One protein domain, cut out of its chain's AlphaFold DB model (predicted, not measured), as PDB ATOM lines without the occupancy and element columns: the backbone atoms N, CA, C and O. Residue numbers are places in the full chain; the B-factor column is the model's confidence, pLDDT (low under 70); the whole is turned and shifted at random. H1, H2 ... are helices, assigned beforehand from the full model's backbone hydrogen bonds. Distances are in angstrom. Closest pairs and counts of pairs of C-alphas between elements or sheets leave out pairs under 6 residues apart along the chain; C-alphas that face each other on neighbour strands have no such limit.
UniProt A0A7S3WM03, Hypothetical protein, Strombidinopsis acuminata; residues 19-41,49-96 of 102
ATOM      1  N   ALA A  19     127.678 227.543 129.002       87.69
ATOM      2  CA  ALA A  19     128.351 228.711 129.566       87.69
ATOM      3  C   ALA A  19     129.882 228.676 129.412       87.69
ATOM      4  O   ALA A  19     130.490 229.693 129.087       87.69
ATOM      5  N   GLU A  20     130.515 227.513 129.585       88.94
ATOM      6  CA  GLU A  20     131.970 227.378 129.422       88.94
ATOM      7  C   GLU A  20     132.415 227.557 127.962       88.94
ATOM      8  O   GLU A  20     133.386 228.264 127.699       88.94
ATOM      9  N   ALA A  21     131.660 227.020 126.998       87.38
ATOM     10  CA  ALA A  21     131.939 227.225 125.576       87.38
ATOM     11  C   ALA A  21     131.725 228.694 125.162       87.38
ATOM     12  O   ALA A  21     132.494 229.245 124.372       87.38
ATOM     13  N   VAL A  22     130.723 229.365 125.743       89.50
ATOM     14  CA  VAL A  22     130.501 230.807 125.553       89.50
ATOM     15  C   VAL A  22     131.678 231.617 126.103       89.50
ATOM     16  O   VAL A  22     132.211 232.476 125.399       89.50
ATOM     17  N   LYS A  23     132.129 231.326 127.331       90.38
ATOM     18  CA  LYS A  23     133.304 231.978 127.934       90.38
ATOM     19  C   LYS A  23     134.557 231.772 127.087       90.38
ATOM     20  O   LYS A  23     135.283 232.737 126.857       90.38
ATOM     21  N   ALA A  24     134.792 230.555 126.592       90.19
ATOM     22  CA  ALA A  24     135.934 230.241 125.737       90.19
ATOM     23  C   ALA A  24     135.914 231.058 124.435       90.19
ATOM     24  O   ALA A  24     136.924 231.662 124.064       90.19
ATOM     25  N   LEU A  25     134.751 231.158 123.781       89.44
ATOM     26  CA  LEU A  25     134.592 231.974 122.580       89.44
ATOM     27  C   LEU A  25     134.830 233.460 122.864       89.44
ATOM     28  O   LEU A  25     135.538 234.126 122.112       89.44
ATOM     29  N   TYR A  26     134.268 233.991 123.949       91.31
ATOM     30  CA  TYR A  26     134.437 235.401 124.303       91.31
ATOM     31  C   TYR A  26     135.883 235.728 124.670       91.31
ATOM     32  O   TYR A  26     136.395 236.766 124.254       91.31
ATOM     33  N   ALA A  27     136.567 234.826 125.374       92.56
ATOM     34  CA  ALA A  27     137.990 234.954 125.650       92.56
ATOM     35  C   ALA A  27     138.817 234.948 124.355       92.56
ATOM     36  O   ALA A  27     139.731 235.757 124.214       92.56
ATOM     37  N   CYS A  28     138.485 234.082 123.391       91.81
ATOM     38  CA  CYS A  28     139.153 234.071 122.092       91.81
ATOM     39  C   CYS A  28     138.920 235.376 121.317       91.81
ATOM     40  O   CYS A  28     139.881 236.017 120.897       91.81
ATOM     41  N   LYS A  29     137.661 235.822 121.204       88.12
ATOM     42  CA  LYS A  29     137.305 237.092 120.553       88.12
ATOM     43  C   LYS A  29     138.032 238.279 121.181       88.12
ATOM     44  O   LYS A  29     138.582 239.104 120.457       88.12
ATOM     45  N   GLY A  30     138.130 238.318 122.510       91.38
ATOM     46  CA  GLY A  30     138.881 239.350 123.219       91.38
ATOM     47  C   GLY A  30     140.360 239.409 122.819       91.38
ATOM     48  O   GLY A  30     140.895 240.502 122.648       91.38
ATOM     49  N   LYS A  31     141.016 238.260 122.585       92.00
ATOM     50  CA  LYS A  31     142.428 238.206 122.148       92.00
ATOM     51  C   LYS A  31     142.658 238.816 120.765       92.00
ATOM     52  O   LYS A  31     143.742 239.326 120.511       92.00
ATOM     53  N   ILE A  32     141.651 238.776 119.894       88.75
ATOM     54  CA  ILE A  32     141.692 239.382 118.555       88.75
ATOM     55  C   ILE A  32     141.023 240.767 118.513       88.75
ATOM     56  O   ILE A  32     140.752 241.292 117.437       88.75
ATOM     57  N   GLY A  33     140.748 241.366 119.678       90.00
ATOM     58  CA  GLY A  33     140.194 242.717 119.793       90.00
ATOM     59  C   GLY A  33     138.698 242.833 119.487       90.00
ATOM     60  O   GLY A  33     138.218 243.937 119.244       90.00
ATOM     61  N   LEU A  34     137.953 241.723 119.495       86.81
ATOM     62  CA  LEU A  34     136.510 241.701 119.248       86.81
ATOM     63  C   LEU A  34     135.699 241.588 120.541       86.81
ATOM     64  O   LEU A  34     136.021 240.829 121.456       86.81
ATOM     65  N   LEU A  35     134.571 242.294 120.574       83.88
ATOM     66  CA  LEU A  35     133.560 242.163 121.618       83.88
ATOM     67  C   LEU A  35     132.717 240.883 121.423       83.88
ATOM     68  O   LEU A  35     132.529 240.429 120.291       83.88
ATOM     69  N   PRO A  36     132.105 240.338 122.493       75.81
ATOM     70  CA  PRO A  36     131.298 239.111 122.455       75.81
ATOM     71  C   PRO A  36     130.261 239.014 121.321       75.81
ATOM     72  O   PRO A  36     130.095 237.958 120.706       75.81
ATOM     73  N   LYS A  37     129.586 240.131 121.016       77.12
ATOM     74  CA  LYS A  37     128.526 240.227 119.996       77.12
ATOM     75  C   LYS A  37     129.001 240.789 118.656       77.12
ATOM     76  O   LYS A  37     128.186 240.968 117.758       77.12
ATOM     77  N   GLN A  38     130.290 241.093 118.512       79.38
ATOM     78  CA  GLN A  38     130.826 241.540 117.232       79.38
ATOM     79  C   GLN A  38     131.026 240.349 116.292       79.38
ATOM     80  O   GLN A  38     131.497 239.276 116.694       79.38
ATOM     81  N   CYS A  39     130.638 240.557 115.037       82.50
ATOM     82  CA  CYS A  39     130.944 239.654 113.938       82.50
ATOM     83  C   CYS A  39     132.425 239.765 113.570       82.50
ATOM     84  O   CYS A  39     133.035 240.821 113.755       82.50
ATOM     85  N   TYR A  40     132.992 238.696 113.014       83.44
ATOM     86  CA  TYR A  40     134.349 238.763 112.488       83.44
ATOM     87  C   TYR A  40     134.413 239.655 111.245       83.44
ATOM     88  O   TYR A  40     133.492 239.637 110.421       83.44
ATOM     89  N   PRO A  41     135.505 240.410 111.065       79.75
ATOM     90  CA  PRO A  41     135.768 241.103 109.814       79.75
ATOM     91  C   PRO A  41     136.014 240.083 108.689       79.75
ATOM     92  O   PRO A  41     136.983 239.328 108.728       79.75
ATOM     93  N   CYS A  49     139.401 231.787 116.088       89.56
ATOM     94  CA  CYS A  49     138.375 231.379 117.048       89.56
ATOM     95  C   CYS A  49     137.449 230.265 116.542       89.56
ATOM     96  O   CYS A  49     136.509 229.903 117.253       89.56
ATOM     97  N   ASP A  50     137.728 229.663 115.380       88.69
ATOM     98  CA  ASP A  50     136.860 228.649 114.761       88.69
ATOM     99  C   ASP A  50     136.682 227.416 115.649       88.69
ATOM    100  O   ASP A  50     135.598 226.838 115.699       88.69
ATOM    101  N   GLY A  51     137.725 227.031 116.392       89.75
ATOM    102  CA  GLY A  51     137.648 225.937 117.361       89.75
ATOM    103  C   GLY A  51     136.634 226.218 118.473       89.75
ATOM    104  O   GLY A  51     135.742 225.406 118.716       89.75
ATOM    105  N   ALA A  52     136.711 227.401 119.090       88.25
ATOM    106  CA  ALA A  52     135.781 227.807 120.143       88.25
ATOM    107  C   ALA A  52     134.349 227.983 119.608       88.25
ATOM    108  O   ALA A  52     133.378 227.620 120.274       88.25
ATOM    109  N   GLU A  53     134.194 228.479 118.377       87.62
ATOM    110  CA  GLU A  53     132.889 228.517 117.716       87.62
ATOM    111  C   GLU A  53     132.325 227.131 117.453       87.62
ATOM    112  O   GLU A  53     131.132 226.900 117.652       87.62
ATOM    113  N   HIS A  54     133.163 226.209 116.987       89.19
ATOM    114  CA  HIS A  54     132.757 224.844 116.718       89.19
ATOM    115  C   HIS A  54     132.281 224.153 117.997       89.19
ATOM    116  O   HIS A  54     131.228 223.512 117.987       89.19
ATOM    117  N   GLU A  55     133.009 224.317 119.101       89.00
ATOM    118  CA  GLU A  55     132.623 223.791 120.411       89.00
ATOM    119  C   GLU A  55     131.299 224.377 120.899       89.00
ATOM    120  O   GLU A  55     130.415 223.623 121.314       89.00
ATOM    121  N   LEU A  56     131.111 225.695 120.779       89.19
ATOM    122  CA  LEU A  56     129.849 226.334 121.142       89.19
ATOM    123  C   LEU A  56     128.691 225.829 120.271       89.19
ATOM    124  O   LEU A  56     127.663 225.411 120.803       89.19
ATOM    125  N   LYS A  57     128.861 225.793 118.943       87.44
ATOM    126  CA  LYS A  57     127.863 225.260 117.996       87.44
ATOM    127  C   LYS A  57     127.506 223.810 118.332       87.44
ATOM    128  O   LYS A  57     126.328 223.456 118.328       87.44
ATOM    129  N   ARG A  58     128.503 222.988 118.673       88.94
ATOM    130  CA  ARG A  58     128.309 221.598 119.096       88.94
ATOM    131  C   ARG A  58     127.513 221.517 120.391       88.94
ATOM    132  O   ARG A  58     126.526 220.787 120.430       88.94
ATOM    133  N   CYS A  59     127.899 222.266 121.419       89.88
ATOM    134  CA  CYS A  59     127.180 222.285 122.690       89.88
ATOM    135  C   CYS A  59     125.712 222.685 122.492       89.88
ATOM    136  O   CYS A  59     124.811 221.960 122.912       89.88
ATOM    137  N   LEU A  60     125.467 223.772 121.753       87.50
ATOM    138  CA  LEU A  60     124.119 224.254 121.460       87.50
ATOM    139  C   LEU A  60     123.300 223.240 120.653       87.50
ATOM    140  O   LEU A  60     122.112 223.058 120.919       87.50
ATOM    141  N   ALA A  61     123.917 222.536 119.701       89.25
ATOM    142  CA  ALA A  61     123.253 221.472 118.956       89.25
ATOM    143  C   ALA A  61     122.822 220.316 119.871       89.25
ATOM    144  O   ALA A  61     121.685 219.852 119.761       89.25
ATOM    145  N   PHE A  62     123.686 219.876 120.790       89.25
ATOM    146  CA  PHE A  62     123.345 218.839 121.769       89.25
ATOM    147  C   PHE A  62     122.295 219.316 122.776       89.25
ATOM    148  O   PHE A  62     121.385 218.555 123.086       89.25
ATOM    149  N   ALA A  63     122.353 220.570 123.225       87.62
ATOM    150  CA  ALA A  63     121.345 221.147 124.112       87.62
ATOM    151  C   ALA A  63     119.970 221.278 123.429       87.62
ATOM    152  O   ALA A  63     118.938 221.026 124.048       87.62
ATOM    153  N   ALA A  64     119.942 221.645 122.145       86.81
ATOM    154  CA  ALA A  64     118.704 221.852 121.400       86.81
ATOM    155  C   ALA A  64     118.083 220.548 120.875       86.81
ATOM    156  O   ALA A  64     116.853 220.414 120.872       86.81
ATOM    157  N   TYR A  65     118.904 219.619 120.364       90.12
ATOM    158  CA  TYR A  65     118.422 218.365 119.789       90.12
ATOM    159  C   TYR A  65     119.469 217.220 119.820       90.12
ATOM    160  O   TYR A  65     120.111 216.946 118.800       90.12
ATOM    161  N   PRO A  66     119.607 216.502 120.957       89.81
ATOM    162  CA  PRO A  66     120.667 215.508 121.175       89.81
ATOM    163  C   PRO A  66     120.737 214.397 120.118       89.81
ATOM    164  O   PRO A  66     121.818 214.053 119.648       89.81
ATOM    165  N   GLU A  67     119.585 213.859 119.704       91.88
ATOM    166  CA  GLU A  67     119.511 212.771 118.720       91.88
ATOM    167  C   GLU A  67     120.117 213.184 117.375       91.88
ATOM    168  O   GLU A  67     120.983 212.500 116.833       91.88
ATOM    169  N   ALA A  68     119.715 214.341 116.844       91.94
ATOM    170  CA  ALA A  68     120.257 214.846 115.590       91.94
ATOM    171  C   ALA A  68     121.723 215.280 115.743       91.94
ATOM    172  O   ALA A  68     122.520 215.051 114.835       91.94
ATOM    173  N   ALA A  69     122.103 215.862 116.884       92.31
ATOM    174  CA  ALA A  69     123.485 216.252 117.149       92.31
ATOM    175  C   ALA A  69     124.426 215.039 117.145       92.31
ATOM    176  O   ALA A  69     125.488 215.096 116.527       92.31
ATOM    177  N   SER A  70     124.004 213.915 117.736       93.50
ATOM    178  CA  SER A  70     124.780 212.671 117.710       93.50
ATOM    179  C   SER A  70     125.074 212.203 116.281       93.50
ATOM    180  O   SER A  70     126.208 211.859 115.976       93.50
ATOM    181  N   VAL A  71     124.095 212.294 115.374       95.56
ATOM    182  CA  VAL A  71     124.273 211.939 113.958       95.56
ATOM    183  C   VAL A  71     125.158 212.952 113.235       95.56
ATOM    184  O   VAL A  71     125.983 212.554 112.420       95.56
ATOM    185  N   LEU A  72     124.992 214.253 113.501       93.75
ATOM    186  CA  LEU A  72     125.741 215.323 112.835       93.75
ATOM    187  C   LEU A  72     127.254 215.225 113.089       93.75
ATOM    188  O   LEU A  72     128.038 215.410 112.158       93.75
ATOM    189  N   TYR A  73     127.644 214.941 114.332       90.38
ATOM    190  CA  TYR A  73     129.045 214.921 114.764       90.38
ATOM    191  C   TYR A  73     129.695 213.526 114.728       90.38
ATOM    192  O   TYR A  73     130.879 213.403 115.027       90.38
ATOM    193  N   ASP A  74     128.960 212.487 114.329       93.06
ATOM    194  CA  ASP A  74     129.483 211.133 114.131       93.06
ATOM    195  C   ASP A  74     130.104 210.994 112.728       93.06
ATOM    196  O   ASP A  74     129.422 211.048 111.699       93.06
ATOM    197  N   THR A  75     131.428 210.823 112.675       91.19
ATOM    198  CA  THR A  75     132.197 210.721 111.424       91.19
ATOM    199  C   THR A  75     131.949 209.418 110.670       91.19
ATOM    200  O   THR A  75     132.215 209.369 109.468       91.19
ATOM    201  N   SER A  76     131.385 208.399 111.325       95.75
ATOM    202  CA  SER A  76     130.989 207.144 110.679       95.75
ATOM    203  C   SER A  76     129.701 207.279 109.855       95.75
ATOM    204  O   SER A  76     129.391 206.423 109.025       95.75
ATOM    205  N   ARG A  77     128.937 208.369 110.037       94.31
ATOM    206  CA  ARG A  77     127.685 208.611 109.308       94.31
ATOM    207  C   ARG A  77     127.936 209.188 107.921       94.31
ATOM    208  O   ARG A  77     128.806 210.038 107.701       94.31
ATOM    209  N   SER A  78     127.073 208.795 106.982       97.06
ATOM    210  CA  SER A  78     127.105 209.317 105.618       97.06
ATOM    211  C   SER A  78     126.963 210.843 105.594       97.06
ATOM    212  O   SER A  78     126.333 211.463 106.460       97.06
ATOM    213  N   ARG A  79     127.543 211.474 104.567       94.81
ATOM    214  CA  ARG A  79     127.432 212.926 104.356       94.81
ATOM    215  C   ARG A  79     125.969 213.375 104.281       94.81
ATOM    216  O   ARG A  79     125.625 214.437 104.796       94.81
ATOM    217  N   GLU A  80     125.111 212.560 103.675       96.88
ATOM    218  CA  GLU A  80     123.679 212.832 103.578       96.88
ATOM    219  C   GLU A  80     122.981 212.792 104.943       96.88
ATOM    220  O   GLU A  80     122.250 213.728 105.272       96.88
ATOM    221  N   ALA A  81     123.256 211.778 105.770       95.25
ATOM    222  CA  ALA A  81     122.686 211.673 107.112       95.25
ATOM    223  C   ALA A  81     123.073 212.880 107.980       95.25
ATOM    224  O   ALA A  81     122.210 213.497 108.609       95.25
ATOM    225  N   ARG A  82     124.351 213.283 107.936       94.25
ATOM    226  CA  ARG A  82     124.847 214.487 108.623       94.25
ATOM    227  C   ARG A  82     124.166 215.758 108.119       94.25
ATOM    228  O   ARG A  82     123.730 216.582 108.921       94.25
ATOM    229  N   ARG A  83     123.982 215.903 106.801       95.75
ATOM    230  CA  ARG A  83     123.257 217.041 106.205       95.75
ATOM    231  C   ARG A  83     121.811 217.123 106.706       95.75
ATOM    232  O   ARG A  83     121.365 218.202 107.093       95.75
ATOM    233  N   LEU A  84     121.086 216.004 106.713       96.19
ATOM    234  CA  LEU A  84     119.696 215.945 107.183       96.19
ATOM    235  C   LEU A  84     119.592 216.235 108.686       96.19
ATOM    236  O   LEU A  84     118.693 216.961 109.114       96.19
ATOM    237  N   ALA A  85     120.524 215.720 109.488       94.00
ATOM    238  CA  ALA A  85     120.606 216.015 110.912       94.00
ATOM    239  C   ALA A  85     120.844 217.512 111.178       94.00
ATOM    240  O   ALA A  85     120.117 218.115 111.970       94.00
ATOM    241  N   ASN A  86     121.768 218.144 110.443       91.94
ATOM    242  CA  ASN A  86     122.002 219.587 110.533       91.94
ATOM    243  C   ASN A  86     120.736 220.396 110.208       91.94
ATOM    244  O   ASN A  86     120.375 221.310 110.944       91.94
ATOM    245  N   GLN A  87     120.000 220.027 109.152       92.62
ATOM    246  CA  GLN A  87     118.736 220.693 108.816       92.62
ATOM    247  C   GLN A  87     117.705 220.591 109.947       92.62
ATOM    248  O   GLN A  87     116.993 221.560 110.221       92.62
ATOM    249  N   LYS A  88     117.615 219.437 110.622       92.06
ATOM    250  CA  LYS A  88     116.729 219.260 111.781       92.06
ATOM    251  C   LYS A  88     117.124 220.188 112.935       92.06
ATOM    252  O   LYS A  88     116.250 220.856 113.488       92.06
ATOM    253  N   ILE A  89     118.417 220.272 113.253       88.88
ATOM    254  CA  ILE A  89     118.949 221.163 114.298       88.88
ATOM    255  C   ILE A  89     118.671 222.626 113.946       88.88
ATOM    256  O   ILE A  89     118.083 223.345 114.749       88.88
ATOM    257  N   GLN A  90     118.987 223.061 112.723       87.19
ATOM    258  CA  GLN A  90     118.746 224.436 112.278       87.19
ATOM    259  C   GLN A  90     117.268 224.825 112.358       87.19
ATOM    260  O   GLN A  90     116.943 225.909 112.838       87.19
ATOM    261  N   ARG A  91     116.344 223.943 111.950       87.31
ATOM    262  CA  ARG A  91     114.898 224.193 112.091       87.31
ATOM    263  C   ARG A  91     114.477 224.341 113.552       87.31
ATOM    264  O   ARG A  91     113.598 225.151 113.840       87.31
ATOM    265  N   LYS A  92     115.086 223.574 114.461       82.25
ATOM    266  CA  LYS A  92     114.827 223.654 115.904       82.25
ATOM    267  C   LYS A  92     115.368 224.962 116.488       82.25
ATOM    268  O   LYS A  92     114.634 225.650 117.188       82.25
ATOM    269  N   MET A  93     116.598 225.338 116.146       77.69
ATOM    270  CA  MET A  93     117.258 226.542 116.660       77.69
ATOM    271  C   MET A  93     116.697 227.841 116.071       77.69
ATOM    272  O   MET A  93     116.566 228.818 116.800       77.69
ATOM    273  N   LYS A  94     116.278 227.860 114.796       73.62
ATOM    274  CA  LYS A  94     115.658 229.037 114.153       73.62
ATOM    275  C   LYS A  94     114.362 229.475 114.842       73.62
ATOM    276  O   LYS A  94     114.002 230.642 114.779       73.62
ATOM    277  N   ARG A  95     113.659 228.549 115.502       61.25
ATOM    278  CA  ARG A  95     112.476 228.873 116.314       61.25
ATOM    279  C   ARG A  95     112.832 229.557 117.639       61.25
ATOM    280  O   ARG A  95     111.951 230.162 118.233       61.25
ATOM    281  N   ASN A  96     114.094 229.477 118.068       53.88
ATOM    282  CA  ASN A  96     114.542 229.890 119.396       53.88
ATOM    283  C   ASN A  96     115.547 231.059 119.390       53.88
ATOM    284  O   ASN A  96     115.680 231.709 120.417       53.88
TER     285      ASN A  96
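This is residues 19 to 41 and 49 to 96 of the 102 residues of the protein "Hypothetical protein" of Strombidinopsis acuminata (UniProt A0A7S3WM03). H2 forms a bridge between two ends of a loosely assembled group of helices: H1 runs back beside its first part at one end, and H3 and H4, which cross each other, pack on its last part at the other end. H1 reaches neither H3 nor H4, and an unnamed stretch, residues 32 to 41, follows H1 up to a cut. The printed part has 71 residues with four named helices, in the order H1, H2, H3, H4, and no named strand; the class is all helix, with 52 residues in the helices. The whole is only just loose, close to compact, with a radius of gyration of the C-alphas of 13.7 A and spans of 38 by 27 by 23 A.

H1, residues 19 to 31, touches H2, residues 50 to 64, at a shallow tilt of 22 degrees, opposite ways; their closest C-alphas, those of Leu 25 and Ala 52, are 5.0 A apart. H2 is the hub, touching three other helices. With residues 58 to 62 alone it touches H3, residues 66 to 73, and the two form a helical hairpin at a shallow tilt of 29 degrees, opposite ways; the closest C-alphas, those of Phe 62 and Ala 69, are 5.3 A apart. H3 touches H4, residues 79 to 94, at a steep tilt of 47 degrees, opposite ways, with the C-alphas of Leu 72 and Arg 82 closest at 4.4 A. Residues 61 to 64 of H2 touch residues 89 to 93 of H4; the two helices are only just about perpendicular, at 73 degrees, and their closest C-alphas, those of Ala 61 and Ile 89, are 6.3 A apart. H1 is apart from H3 and from H4. The helix packing is part aligned, part crossed: two of the four touching pairs are at a shallow tilt. In H1, H2, H3 and H4 every O i to N i+4 pair is within hydrogen-bond range.

H1 begins at C-alpha 19, at (128.351, 228.711, 129.566), and measures 18.5 A from first to last C-alpha. H2 begins at C-alpha 50, at (136.860, 228.649, 114.761), and measures 20.5 A. H3 is short, with 8 residues. H4, the longest helix by residues, measures 22.2 A and ends at C-alpha 94, at (115.658, 229.037, 114.153).

The two C-alphas farthest apart, those of Gly 33 and Ser 78, are 38.6 A apart. Residues 42 to 48 are not printed, and C-alphas 41 and 49 are 12.4 A apart across this cut, which lies in the link from H1 to H2. The links from H2 to H3 and from H3 to H4 are tight. The mean pLDDT of the printed part is 88.3, and residues 95 to 96 are under 70.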